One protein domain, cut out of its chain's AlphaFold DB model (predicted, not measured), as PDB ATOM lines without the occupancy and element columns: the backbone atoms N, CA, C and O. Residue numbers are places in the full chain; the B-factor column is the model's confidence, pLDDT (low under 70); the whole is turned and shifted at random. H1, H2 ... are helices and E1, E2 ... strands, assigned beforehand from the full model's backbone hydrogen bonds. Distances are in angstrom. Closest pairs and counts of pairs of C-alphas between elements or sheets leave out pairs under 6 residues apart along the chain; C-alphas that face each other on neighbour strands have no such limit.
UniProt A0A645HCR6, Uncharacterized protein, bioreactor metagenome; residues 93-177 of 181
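This is residues 93 to 177 of the 181 residues of an uncharacterized protein of bioreactor metagenome (UniProt A0A645HCR6). With little regular structure, this compact body has a small antiparallel sheet, E1 - E4 - E5, whose E1 runs on into a two-stranded hairpin, E2 and E3; residues 103 to 130 loop out between these two. The short helix H1 grazes the sheet. Printed are 85 residues, with five named strands, then one named helix; the class is mixed, with 27 residues in named elements, radius of gyration 11.5 A, spans 32 by 27 by 22 A.

E1, residues 95 to 98, runs on into E2, residues 100 to 102, at 54 degrees. E2 and E3, residues 131 to 133, form a hairpin, with N 101 and O 132 at 2.8 A. E4, residues 140 to 145, is antiparallel to E1, with N 96 and O 144 at 2.7 A, and forms a hairpin with E5, residues 150 to 154, with N 141 and O 153 at 2.8 A. H1, residues 158 to 163, only grazes that sheet; its O i to N i+4 pairs within range are 0 of 2, its i+3 pairs 1 of 3.

C-alpha 95 opens E1 at (125.132, 150.778, 118.707); C-alpha 163 ends H1 at (121.345, 161.494, 131.273). E4 measures 15.1 A, E5 13.1 A.

The farthest C-alphas, Ser 105 and Asp 147, are 32.7 A apart. The printed part has no cut; the link E2 to E3 is long; pLDDT is under 70 in 33 residues, among them 104 to 121.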
ATOM      1  N   ARG A  93     128.130 154.543 113.159       56.62
ATOM      2  CA  ARG A  93     127.434 155.503 114.026       56.62
ATOM      3  C   ARG A  93     126.362 154.850 114.897       56.62
ATOM      4  O   ARG A  93     125.618 155.578 115.545       56.62
ATOM      5  N   LYS A  94     126.230 153.521 114.881       65.44
ATOM      6  CA  LYS A  94     125.099 152.819 115.497       65.44
ATOM      7  C   LYS A  94     125.568 151.782 116.508       65.44
ATOM      8  O   LYS A  94     126.429 150.958 116.200       65.44
ATOM      9  N   LEU A  95     124.948 151.801 117.687       67.75
ATOM     10  CA  LEU A  95     125.132 150.778 118.707       67.75
ATOM     11  C   LEU A  95     124.228 149.603 118.343       67.75
ATOM     12  O   LEU A  95     123.015 149.756 118.220       67.75
ATOM     13  N   LEU A  96     124.824 148.435 118.155       66.62
ATOM     14  CA  LEU A  96     124.098 147.193 117.935       66.62
ATOM     15  C   LEU A  96     123.629 146.594 119.264       66.62
ATOM     16  O   LEU A  96     122.525 146.062 119.335       66.62
ATOM     17  N   LEU A  97     124.462 146.686 120.306       70.50
ATOM     18  CA  LEU A  97     124.191 146.130 121.634       70.50
ATOM     19  C   LEU A  97     124.710 147.065 122.712       70.50
ATOM     20  O   LEU A  97     125.757 147.690 122.541       70.50
ATOM     21  N   VAL A  98     124.005 147.110 123.833       73.88
ATOM     22  CA  VAL A  98     124.399 147.857 125.024       73.88
ATOM     23  C   VAL A  98     124.194 146.976 126.241       73.88
ATOM     24  O   VAL A  98     123.207 146.246 126.312       73.88
ATOM     25  N   ASP A  99     125.132 147.045 127.182       73.81
ATOM     26  CA  ASP A  99     124.969 146.410 128.480       73.81
ATOM     27  C   ASP A  99     123.791 147.053 129.209       73.81
ATOM     28  O   ASP A  99     123.780 148.269 129.402       73.81
ATOM     29  N   ALA A 100     122.782 146.265 129.574       75.94
ATOM     30  CA  ALA A 100     121.573 146.782 130.196       75.94
ATOM     31  C   ALA A 100     121.031 145.857 131.289       75.94
ATOM     32  O   ALA A 100     121.207 144.634 131.238       75.94
ATOM     33  N   PHE A 101     120.341 146.453 132.258       72.88
ATOM     34  CA  PHE A 101     119.552 145.775 133.279       72.88
ATOM     35  C   PHE A 101     118.100 145.620 132.856       72.88
ATOM     36  O   PHE A 101     117.574 146.398 132.052       72.88
ATOM     37  N   ARG A 102     117.436 144.632 133.452       71.06
ATOM     38  CA  ARG A 102     115.986 144.528 133.410       71.06
ATOM     39  C   ARG A 102     115.343 145.622 134.250       71.06
ATOM     40  O   ARG A 102     115.675 145.798 135.416       71.06
ATOM     41  N   SER A 103     114.408 146.356 133.648       70.75
ATOM     42  CA  SER A 103     113.584 147.314 134.383       70.75
ATOM     43  C   SER A 103     112.561 146.584 135.257       70.75
ATOM     44  O   SER A 103     111.852 145.701 134.771       70.75
ATOM     45  N   LYS A 104     112.417 147.025 136.512       69.50
ATOM     46  CA  LYS A 104     111.387 146.540 137.450       69.50
ATOM     47  C   LYS A 104     109.970 146.982 137.089       69.50
ATOM     48  O   LYS A 104     109.000 146.316 137.435       69.50
ATOM     49  N   SER A 105     109.831 148.120 136.410       68.69
ATOM     50  CA  SER A 105     108.531 148.676 136.029       68.69
ATOM     51  C   SER A 105     108.596 149.455 134.715       68.69
ATOM     52  O   SER A 105     109.668 149.744 134.180       68.69
ATOM     53  N   SER A 106     107.418 149.791 134.190       68.38
ATOM     54  CA  SER A 106     107.231 150.418 132.880       68.38
ATOM     55  C   SER A 106     107.507 151.924 132.822       68.38
ATOM     56  O   SER A 106     107.179 152.546 131.820       68.38
ATOM     57  N   ASN A 107     108.058 152.529 133.879       66.69
ATOM     58  CA  ASN A 107     108.314 153.974 133.911       66.69
ATOM     59  C   ASN A 107     109.589 154.338 134.690       66.69
ATOM     60  O   ASN A 107     109.618 155.271 135.489       66.69
ATOM     61  N   MET A 108     110.634 153.533 134.512       67.38
ATOM     62  CA  MET A 108     111.872 153.602 135.283       67.38
ATOM     63  C   MET A 108     112.987 154.295 134.502       67.38
ATOM     64  O   MET A 108     113.730 153.649 133.761       67.38
ATOM     65  N   THR A 109     113.111 155.612 134.682       62.00
ATOM     66  CA  THR A 109     114.155 156.449 134.056       62.00
ATOM     67  C   THR A 109     115.552 156.211 134.642       62.00
ATOM     68  O   THR A 109     116.551 156.586 134.029       62.00
ATOM     69  N   TYR A 110     115.623 155.591 135.819       64.94
ATOM     70  CA  TYR A 110     116.841 155.299 136.572       64.94
ATOM     71  C   TYR A 110     116.958 153.808 136.893       64.94
ATOM     72  O   TYR A 110     116.002 153.035 136.788       64.94
ATOM     73  N   ASP A 111     118.184 153.418 137.216       63.34
ATOM     74  CA  ASP A 111     118.621 152.031 137.296       63.34
ATOM     75  C   ASP A 111     118.360 151.423 138.682       63.34
ATOM     76  O   ASP A 111     119.206 151.449 139.575       63.34
ATOM     77  N   GLU A 112     117.153 150.898 138.892       54.97
ATOM     78  CA  GLU A 112     116.813 150.121 140.087       54.97
ATOM     79  C   GLU A 112     117.029 148.629 139.820       54.97
ATOM     80  O   GLU A 112     116.073 147.862 139.728       54.97
ATOM     81  N   ASN A 113     118.298 148.245 139.676       58.47
ATOM     82  CA  ASN A 113     118.806 146.904 139.372       58.47
ATOM     83  C   ASN A 113     117.874 145.739 139.747       58.47
ATOM     84  O   ASN A 113     117.547 145.519 140.922       58.47
ATOM     85  N   GLU A 114     117.534 144.934 138.743       59.25
ATOM     86  CA  GLU A 114     117.370 143.496 138.925       59.25
ATOM     87  C   GLU A 114     118.701 142.785 138.654       59.25
ATOM     88  O   GLU A 114     119.602 143.320 138.008       59.25
ATOM     89  N   GLU A 115     118.802 141.551 139.138       61.50
ATOM     90  CA  GLU A 115     119.894 140.623 138.845       61.50
ATOM     91  C   GLU A 115     120.096 140.473 137.319       61.50
ATOM     92  O   GLU A 115     121.224 140.448 136.836       61.50
ATOM     93  N   TYR A 116     119.015 140.516 136.534       63.94
ATOM     94  CA  TYR A 116     118.997 140.187 135.106       63.94
ATOM     95  C   TYR A 116     119.208 141.380 134.157       63.94
ATOM     96  O   TYR A 116     119.085 142.547 134.531       63.94
ATOM     97  N   GLY A 117     119.524 141.090 132.890       61.56
ATOM     98  CA  GLY A 117     119.790 142.093 131.852       61.56
ATOM     99  C   GLY A 117     119.071 141.866 130.521       61.56
ATOM    100  O   GLY A 117     118.427 140.841 130.319       61.56
ATOM    101  N   PHE A 118     119.207 142.832 129.608       58.56
ATOM    102  CA  PHE A 118     118.645 142.806 128.247       58.56
ATOM    103  C   PHE A 118     119.648 143.358 127.211       58.56
ATOM    104  O   PHE A 118     120.613 144.017 127.579       58.56
ATOM    105  N   TYR A 119     119.398 143.140 125.911       54.47
ATOM    106  CA  TYR A 119     120.266 143.620 124.802       54.47
ATOM    107  C   TYR A 119     119.806 144.871 124.111       54.47
ATOM    108  O   TYR A 119     120.558 145.489 123.356       54.47
ATOM    109  N   ARG A 120     118.543 145.208 124.322       61.25
ATOM    110  CA  ARG A 120     117.924 146.345 123.688       61.25
ATOM    111  C   ARG A 120     117.767 147.431 124.715       61.25
ATOM    112  O   ARG A 120     117.196 147.203 125.773       61.25
ATOM    113  N   PHE A 121     118.196 148.618 124.338       68.69
ATOM    114  CA  PHE A 121     117.834 149.827 125.036       68.69
ATOM    115  C   PHE A 121     117.189 150.791 124.052       68.69
ATOM    116  O   PHE A 121     117.392 150.724 122.839       68.69
ATOM    117  N   ARG A 122     116.393 151.691 124.601       71.31
ATOM    118  CA  ARG A 122     115.780 152.800 123.887       71.31
ATOM    119  C   ARG A 122     115.851 153.997 124.791       71.31
ATOM    120  O   ARG A 122     115.356 153.879 125.904       71.31
ATOM    121  N   GLY A 123     116.415 155.116 124.346       71.44
ATOM    122  CA  GLY A 123     116.479 156.336 125.157       71.44
ATOM    123  C   GLY A 123     115.094 156.847 125.572       71.44
ATOM    124  O   GLY A 123     114.939 157.361 126.676       71.44
ATOM    125  N   ASP A 124     114.086 156.624 124.729       70.00
ATOM    126  CA  ASP A 124     112.741 157.202 124.806       70.00
ATOM    127  C   ASP A 124     111.685 156.331 125.498       70.00
ATOM    128  O   ASP A 124     110.568 156.789 125.725       70.00
ATOM    129  N   TRP A 125     112.012 155.081 125.833       70.62
ATOM    130  CA  TRP A 125     111.061 154.146 126.429       70.62
ATOM    131  C   TRP A 125     111.691 153.330 127.556       70.62
ATOM    132  O   TRP A 125     112.836 152.877 127.463       70.62
ATOM    133  N   THR A 126     110.904 153.107 128.607       69.44
ATOM    134  CA  THR A 126     111.241 152.237 129.740       69.44
ATOM    135  C   THR A 126     110.122 151.209 129.898       69.44
ATOM    136  O   THR A 126     108.971 151.473 129.562       69.44
ATOM    137  N   GLY A 127     110.459 149.979 130.277       67.06
ATOM    138  CA  GLY A 127     109.536 148.855 130.156       67.06
ATOM    139  C   GLY A 127     110.112 147.590 130.759       67.06
ATOM    140  O   GLY A 127     111.293 147.322 130.575       67.06
ATOM    141  N   THR A 128     109.277 146.753 131.373       67.56
ATOM    142  CA  THR A 128     109.689 145.421 131.865       67.56
ATOM    143  C   THR A 128     110.148 144.471 130.748       67.56
ATOM    144  O   THR A 128     110.709 143.413 131.027       67.56
ATOM    145  N   SER A 129     109.928 144.855 129.484       64.25
ATOM    146  CA  SER A 129     110.360 144.178 128.258       64.25
ATOM    147  C   SER A 129     111.514 144.884 127.524       64.25
ATOM    148  O   SER A 129     111.793 144.559 126.369       64.25
ATOM    149  N   GLN A 130     112.157 145.885 128.135       63.75
ATOM    150  CA  GLN A 130     113.284 146.630 127.561       63.75
ATOM    151  C   GLN A 130     114.417 146.790 128.582       63.75
ATOM    152  O   GLN A 130     114.196 146.778 129.790       63.75
ATOM    153  N   GLY A 131     115.639 146.954 128.081       69.44
ATOM    154  CA  GLY A 131     116.830 147.206 128.882       69.44
ATOM    155  C   GLY A 131     117.011 148.663 129.268       69.44
ATOM    156  O   GLY A 131     116.853 149.569 128.443       69.44
ATOM    157  N   ASN A 132     117.423 148.877 130.514       75.06
ATOM    158  CA  ASN A 132     118.006 150.128 130.978       75.06
ATOM    159  C   ASN A 132     119.534 150.049 130.866       75.06
ATOM    160  O   ASN A 132     120.111 149.163 131.493       75.06
ATOM    161  N   PRO A 133     120.193 150.923 130.077       81.00
ATOM    162  CA  PRO A 133     121.646 150.928 129.946       81.00
ATOM    163  C   PRO A 133     122.337 150.941 131.309       81.00
ATOM    164  O   PRO A 133     121.993 151.745 132.170       81.00
ATOM    165  N   ALA A 134     123.307 150.052 131.468       78.88
ATOM    166  CA  ALA A 134     123.880 149.659 132.737       78.88
ATOM    167  C   ALA A 134     125.377 149.953 132.753       78.88
ATOM    168  O   ALA A 134     126.136 149.462 131.917       78.88
ATOM    169  N   ALA A 135     125.830 150.730 133.733       81.44
ATOM    170  CA  ALA A 135     127.246 151.050 133.895       81.44
ATOM    171  C   ALA A 135     127.956 150.084 134.863       81.44
ATOM    172  O   ALA A 135     128.730 150.508 135.725       81.44
ATOM    173  N   ARG A 136     127.681 148.776 134.728       75.50
ATOM    174  CA  ARG A 136     128.175 147.711 135.624       75.50
ATOM    175  C   ARG A 136     129.694 147.620 135.688       75.50
ATOM    176  O   ARG A 136     130.261 147.239 136.708       75.50
ATOM    177  N   HIS A 137     130.361 147.970 134.597       73.94
ATOM    178  CA  HIS A 137     131.785 147.733 134.425       73.94
ATOM    179  C   HIS A 137     132.576 148.992 134.747       73.94
ATOM    180  O   HIS A 137     132.872 149.809 133.875       73.94
ATOM    181  N   SER A 138     132.894 149.162 136.032       79.94
ATOM    182  CA  SER A 138     133.694 150.289 136.528       79.94
ATOM    183  C   SER A 138     133.098 151.662 136.167       79.94
ATOM    184  O   SER A 138     133.843 152.598 135.889       79.94
ATOM    185  N   GLY A 139     131.769 151.797 136.113       80.88
ATOM    186  CA  GLY A 139     131.110 153.047 135.711       80.88
ATOM    187  C   GLY A 139     131.126 153.307 134.200       80.88
ATOM    188  O   GLY A 139     130.997 154.449 133.759       80.88
ATOM    189  N   ALA A 140     131.317 152.266 133.387       85.00
ATOM    190  CA  ALA A 140     131.162 152.324 131.942       85.00
ATOM    191  C   ALA A 140     130.038 151.406 131.466       85.00
ATOM    192  O   ALA A 140     129.871 150.291 131.961       85.00
ATOM    193  N   VAL A 141     129.315 151.879 130.457       83.88
ATOM    194  CA  VAL A 141     128.345 151.099 129.699       83.88
ATOM    195  C   VAL A 141     129.048 150.517 128.481       83.88
ATOM    196  O   VAL A 141     129.460 151.252 127.575       83.88
ATOM    197  N   ASN A 142     129.185 149.198 128.448       80.88
ATOM    198  CA  ASN A 142     129.770 148.517 127.301       80.88
ATOM    199  C   ASN A 142     128.777 148.492 126.140       80.88
ATOM    200  O   ASN A 142     127.580 148.279 126.325       80.88
ATOM    201  N   SER A 143     129.283 148.728 124.938       77.94
ATOM    202  CA  SER A 143     128.488 148.744 123.718       77.94
ATOM    203  C   SER A 143     129.222 148.070 122.570       77.94
ATOM    204  O   SER A 143     130.430 148.250 122.420       77.94
ATOM    205  N   LEU A 144     128.487 147.323 121.752       73.75
ATOM    206  CA  LEU A 144     128.960 146.795 120.477       73.75
ATOM    207  C   LEU A 144     128.462 147.716 119.367       73.75
ATOM    208  O   LEU A 144     127.266 147.985 119.290       73.75
ATOM    209  N   GLN A 145     129.360 148.191 118.513       73.44
ATOM    210  CA  GLN A 145     129.019 148.978 117.332       73.44
ATOM    211  C   GLN A 145     128.686 148.065 116.145       73.44
ATOM    212  O   GLN A 145     129.061 146.890 116.121       73.44
ATOM    213  N   LEU A 146     128.020 148.598 115.118       63.47
ATOM    214  CA  LEU A 146     127.703 147.811 113.919       63.47
ATOM    215  C   LEU A 146     128.939 147.363 113.120       63.47
ATOM    216  O   LEU A 146     128.860 146.395 112.369       63.47
ATOM    217  N   ASP A 147     130.061 148.072 113.253       63.94
ATOM    218  CA  ASP A 147     131.339 147.697 112.635       63.94
ATOM    219  C   ASP A 147     132.061 146.559 113.388       63.94
ATOM    220  O   ASP A 147     133.150 146.151 112.994       63.94
ATOM    221  N   GLY A 148     131.448 146.028 114.454       64.31
ATOM    222  CA  GLY A 148     131.992 144.951 115.277       64.31
ATOM    223  C   GLY A 148     132.938 145.425 116.379       64.31
ATOM    224  O   GLY A 148     133.389 144.605 117.176       64.31
ATOM    225  N   SER A 149     133.227 146.728 116.472       68.69
ATOM    226  CA  SER A 149     134.055 147.267 117.549       68.69
ATOM    227  C   SER A 149     133.301 147.304 118.882       68.69
ATOM    228  O   SER A 149     132.112 147.623 118.953       68.69
ATOM    229  N   ALA A 150     134.005 146.985 119.969       76.44
ATOM    230  CA  ALA A 150     133.503 147.147 121.328       76.44
ATOM    231  C   ALA A 150     133.973 148.490 121.902       76.44
ATOM    232  O   ALA A 150     135.144 148.852 121.790       76.44
ATOM    233  N   LYS A 151     133.066 149.226 122.547       82.94
ATOM    234  CA  LYS A 151     133.348 150.523 123.170       82.94
ATOM    235  C   LYS A 151     132.754 150.602 124.570       82.94
ATOM    236  O   LYS A 151     131.566 150.340 124.755       82.94
ATOM    237  N   ALA A 152     133.563 151.049 125.525       86.31
ATOM    238  CA  ALA A 152     133.129 151.398 126.873       86.31
ATOM    239  C   ALA A 152     132.749 152.890 126.934       86.31
ATOM    240  O   ALA A 152     133.606 153.764 126.790       86.31
ATOM    241  N   ASN A 153     131.469 153.198 127.144       88.25
ATOM    242  CA  ASN A 153     130.977 154.568 127.305       88.25
ATOM    243  C   ASN A 153     130.954 154.917 128.793       88.25
ATOM    244  O   ASN A 153     130.095 154.447 129.536       88.25
ATOM    245  N   ARG A 154     131.927 155.713 129.239       89.44
ATOM    246  CA  ARG A 154     132.006 156.182 130.627       89.44
ATOM    247  C   ARG A 154     130.826 157.091 130.945       89.44
ATOM    248  O   ARG A 154     130.515 157.989 130.167       89.44
ATOM    249  N   VAL A 155     130.228 156.887 132.112       87.25
ATOM    250  CA  VAL A 155     129.183 157.761 132.644       87.25
ATOM    251  C   VAL A 155     129.585 158.259 134.021       87.25
ATOM    252  O   VAL A 155     130.176 157.526 134.809       87.25
ATOM    253  N   SER A 156     129.280 159.520 134.315       86.88
ATOM    254  CA  SER A 156     129.653 160.125 135.597       86.88
ATOM    255  C   SER A 156     128.827 159.574 136.757       86.88
ATOM    256  O   SER A 156     129.303 159.545 137.886       86.88
ATOM    257  N   ASN A 157     127.596 159.133 136.485       86.06
ATOM    258  CA  ASN A 157     126.723 158.531 137.481       86.06
ATOM    259  C   ASN A 157     126.025 157.283 136.902       86.06
ATOM    260  O   ASN A 157     125.140 157.423 136.051       86.06
ATOM    261  N   PRO A 158     126.381 156.075 137.381       81.94
ATOM    262  CA  PRO A 158     125.764 154.815 136.973       81.94
ATOM    263  C   PRO A 158     124.244 154.749 137.144       81.94
ATOM    264  O   PRO A 158     123.593 154.069 136.367       81.94
ATOM    265  N   ALA A 159     123.657 155.468 138.102       81.12
ATOM    266  CA  ALA A 159     122.208 155.436 138.323       81.12
ATOM    267  C   ALA A 159     121.419 156.252 137.281       81.12
ATOM    268  O   ALA A 159     120.207 156.093 137.146       81.12
ATOM    269  N   THR A 160     122.096 157.144 136.551       84.12
ATOM    270  CA  THR A 160     121.476 158.103 135.621       84.12
ATOM    271  C   THR A 160     122.070 157.996 134.220       84.12
ATOM    272  O   THR A 160     122.245 158.996 133.534       84.12
ATOM    273  N   VAL A 161     122.369 156.777 133.756       84.88
ATOM    274  CA  VAL A 161     122.991 156.526 132.439       84.88
ATOM    275  C   VAL A 161     122.281 157.250 131.288       84.88
ATOM    276  O   VAL A 161     122.933 157.829 130.422       84.88
ATOM    277  N   ARG A 162     120.944 157.287 131.315       82.88
ATOM    278  CA  ARG A 162     120.090 157.967 130.323       82.88
ATOM    279  C   ARG A 162     120.208 159.499 130.338       82.88
ATOM    280  O   ARG A 162     119.627 160.155 129.484       82.88
ATOM    281  N   SER A 163     120.977 160.075 131.257       86.06
ATOM    282  CA  SER A 163     121.345 161.494 131.273       86.06
ATOM    283  C   SER A 163     122.637 161.784 130.499       86.06
ATOM    284  O   SER A 163     122.992 162.949 130.321       86.06
ATOM    285  N   PHE A 164     123.327 160.759 129.986       87.69
ATOM    286  CA  PHE A 164     124.617 160.885 129.303       87.69
ATOM    287  C   PHE A 164     124.561 160.393 127.856       87.69
ATOM    288  O   PHE A 164     123.895 159.410 127.537       87.69
ATOM    289  N   SER A 165     125.293 161.065 126.967       87.00
ATOM    290  CA  SER A 165     125.496 160.588 125.598       87.00
ATOM    291  C   SER A 165     126.226 159.238 125.610       87.00
ATOM    292  O   SER A 165     127.179 159.094 126.375       87.00
ATOM    293  N   PRO A 166     125.882 158.274 124.740       84.56
ATOM    294  CA  PRO A 166     124.859 158.320 123.697       84.56
ATOM    295  C   PRO A 166     123.550 157.641 124.135       84.56
ATOM    296  O   PRO A 166     123.082 156.775 123.415       84.56
ATOM    297  N   PHE A 167     122.977 157.929 125.307       83.88
ATOM    298  CA  PHE A 167     121.807 157.206 125.848       83.88
ATOM    299  C   PHE A 167     120.592 158.101 126.159       83.88
ATOM    300  O   PHE A 167     119.571 157.595 126.630       83.88
ATOM    301  N   ARG A 168     120.682 159.416 125.917       85.31
ATOM    302  CA  ARG A 168     119.665 160.414 126.314       85.31
ATOM    303  C   ARG A 168     118.607 160.588 125.265       85.31
ATOM    304  O   ARG A 168     119.016 160.923 124.175       85.31
ATOM    305  N   ASN A 169     117.312 160.578 125.585       82.88
ATOM    306  CA  ASN A 169     116.225 160.870 124.634       82.88
ATOM    307  C   ASN A 169     116.265 162.291 124.004       82.88
ATOM    308  O   ASN A 169     115.457 163.154 124.334       82.88
ATOM    309  N   LEU A 170     117.223 162.538 123.113       85.56
ATOM    310  CA  LEU A 170     117.517 163.775 122.400       85.56
ATOM    311  C   LEU A 170     117.904 163.434 120.958       85.56
ATOM    312  O   LEU A 170     118.529 162.402 120.706       85.56
ATOM    313  N   ASP A 171     117.616 164.333 120.018       81.75
ATOM    314  CA  ASP A 171     117.901 164.123 118.589       81.75
ATOM    315  C   ASP A 171     119.374 163.827 118.293       81.75
ATOM    316  O   ASP A 171     119.681 163.027 117.412       81.75
ATOM    317  N   ALA A 172     120.287 164.412 119.073       84.56
ATOM    318  CA  ALA A 172     121.722 164.171 118.947       84.56
ATOM    319  C   ALA A 172     122.110 162.697 119.158       84.56
ATOM    320  O   ALA A 172     123.085 162.233 118.564       84.56
ATOM    321  N   ASP A 173     121.342 161.961 119.969       82.38
ATOM    322  CA  ASP A 173     121.668 160.591 120.349       82.38
ATOM    323  C   ASP A 173     120.785 159.533 119.648       82.38
ATOM    324  O   ASP A 173     121.162 158.360 119.584       82.38
ATOM    325  N   LYS A 174     119.661 159.933 119.032       75.31
ATOM    326  CA  LYS A 174     118.792 159.049 118.223       75.31
ATOM    327  C   LYS A 174     119.529 158.217 117.155       75.31
ATOM    328  O   LYS A 174     119.151 157.053 116.972       75.31
ATOM    329  N   PRO A 175     120.595 158.712 116.483       74.31
ATOM    330  CA  PRO A 175     121.370 157.904 115.540       74.31
ATOM    331  C   PRO A 175     121.971 156.629 116.149       74.31
ATOM    332  O   PRO A 175     122.174 155.653 115.425       74.31
ATOM    333  N   PHE A 176     122.232 156.611 117.460       73.06
ATOM    334  CA  PHE A 176     122.902 155.501 118.136       73.06
ATOM    335  C   PHE A 176     121.951 154.388 118.577       73.06
ATOM    336  O   PHE A 176     122.417 153.277 118.808       73.06
ATOM    337  N   TRP A 177     120.645 154.649 118.690       68.38
ATOM    338  CA  TRP A 177     119.665 153.672 119.206       68.38
ATOM    339  C   TRP A 177     118.859 152.992 118.114       68.38
ATOM    340  O   TRP A 177     117.960 152.211 118.420       68.38
TER     341      TRP A 177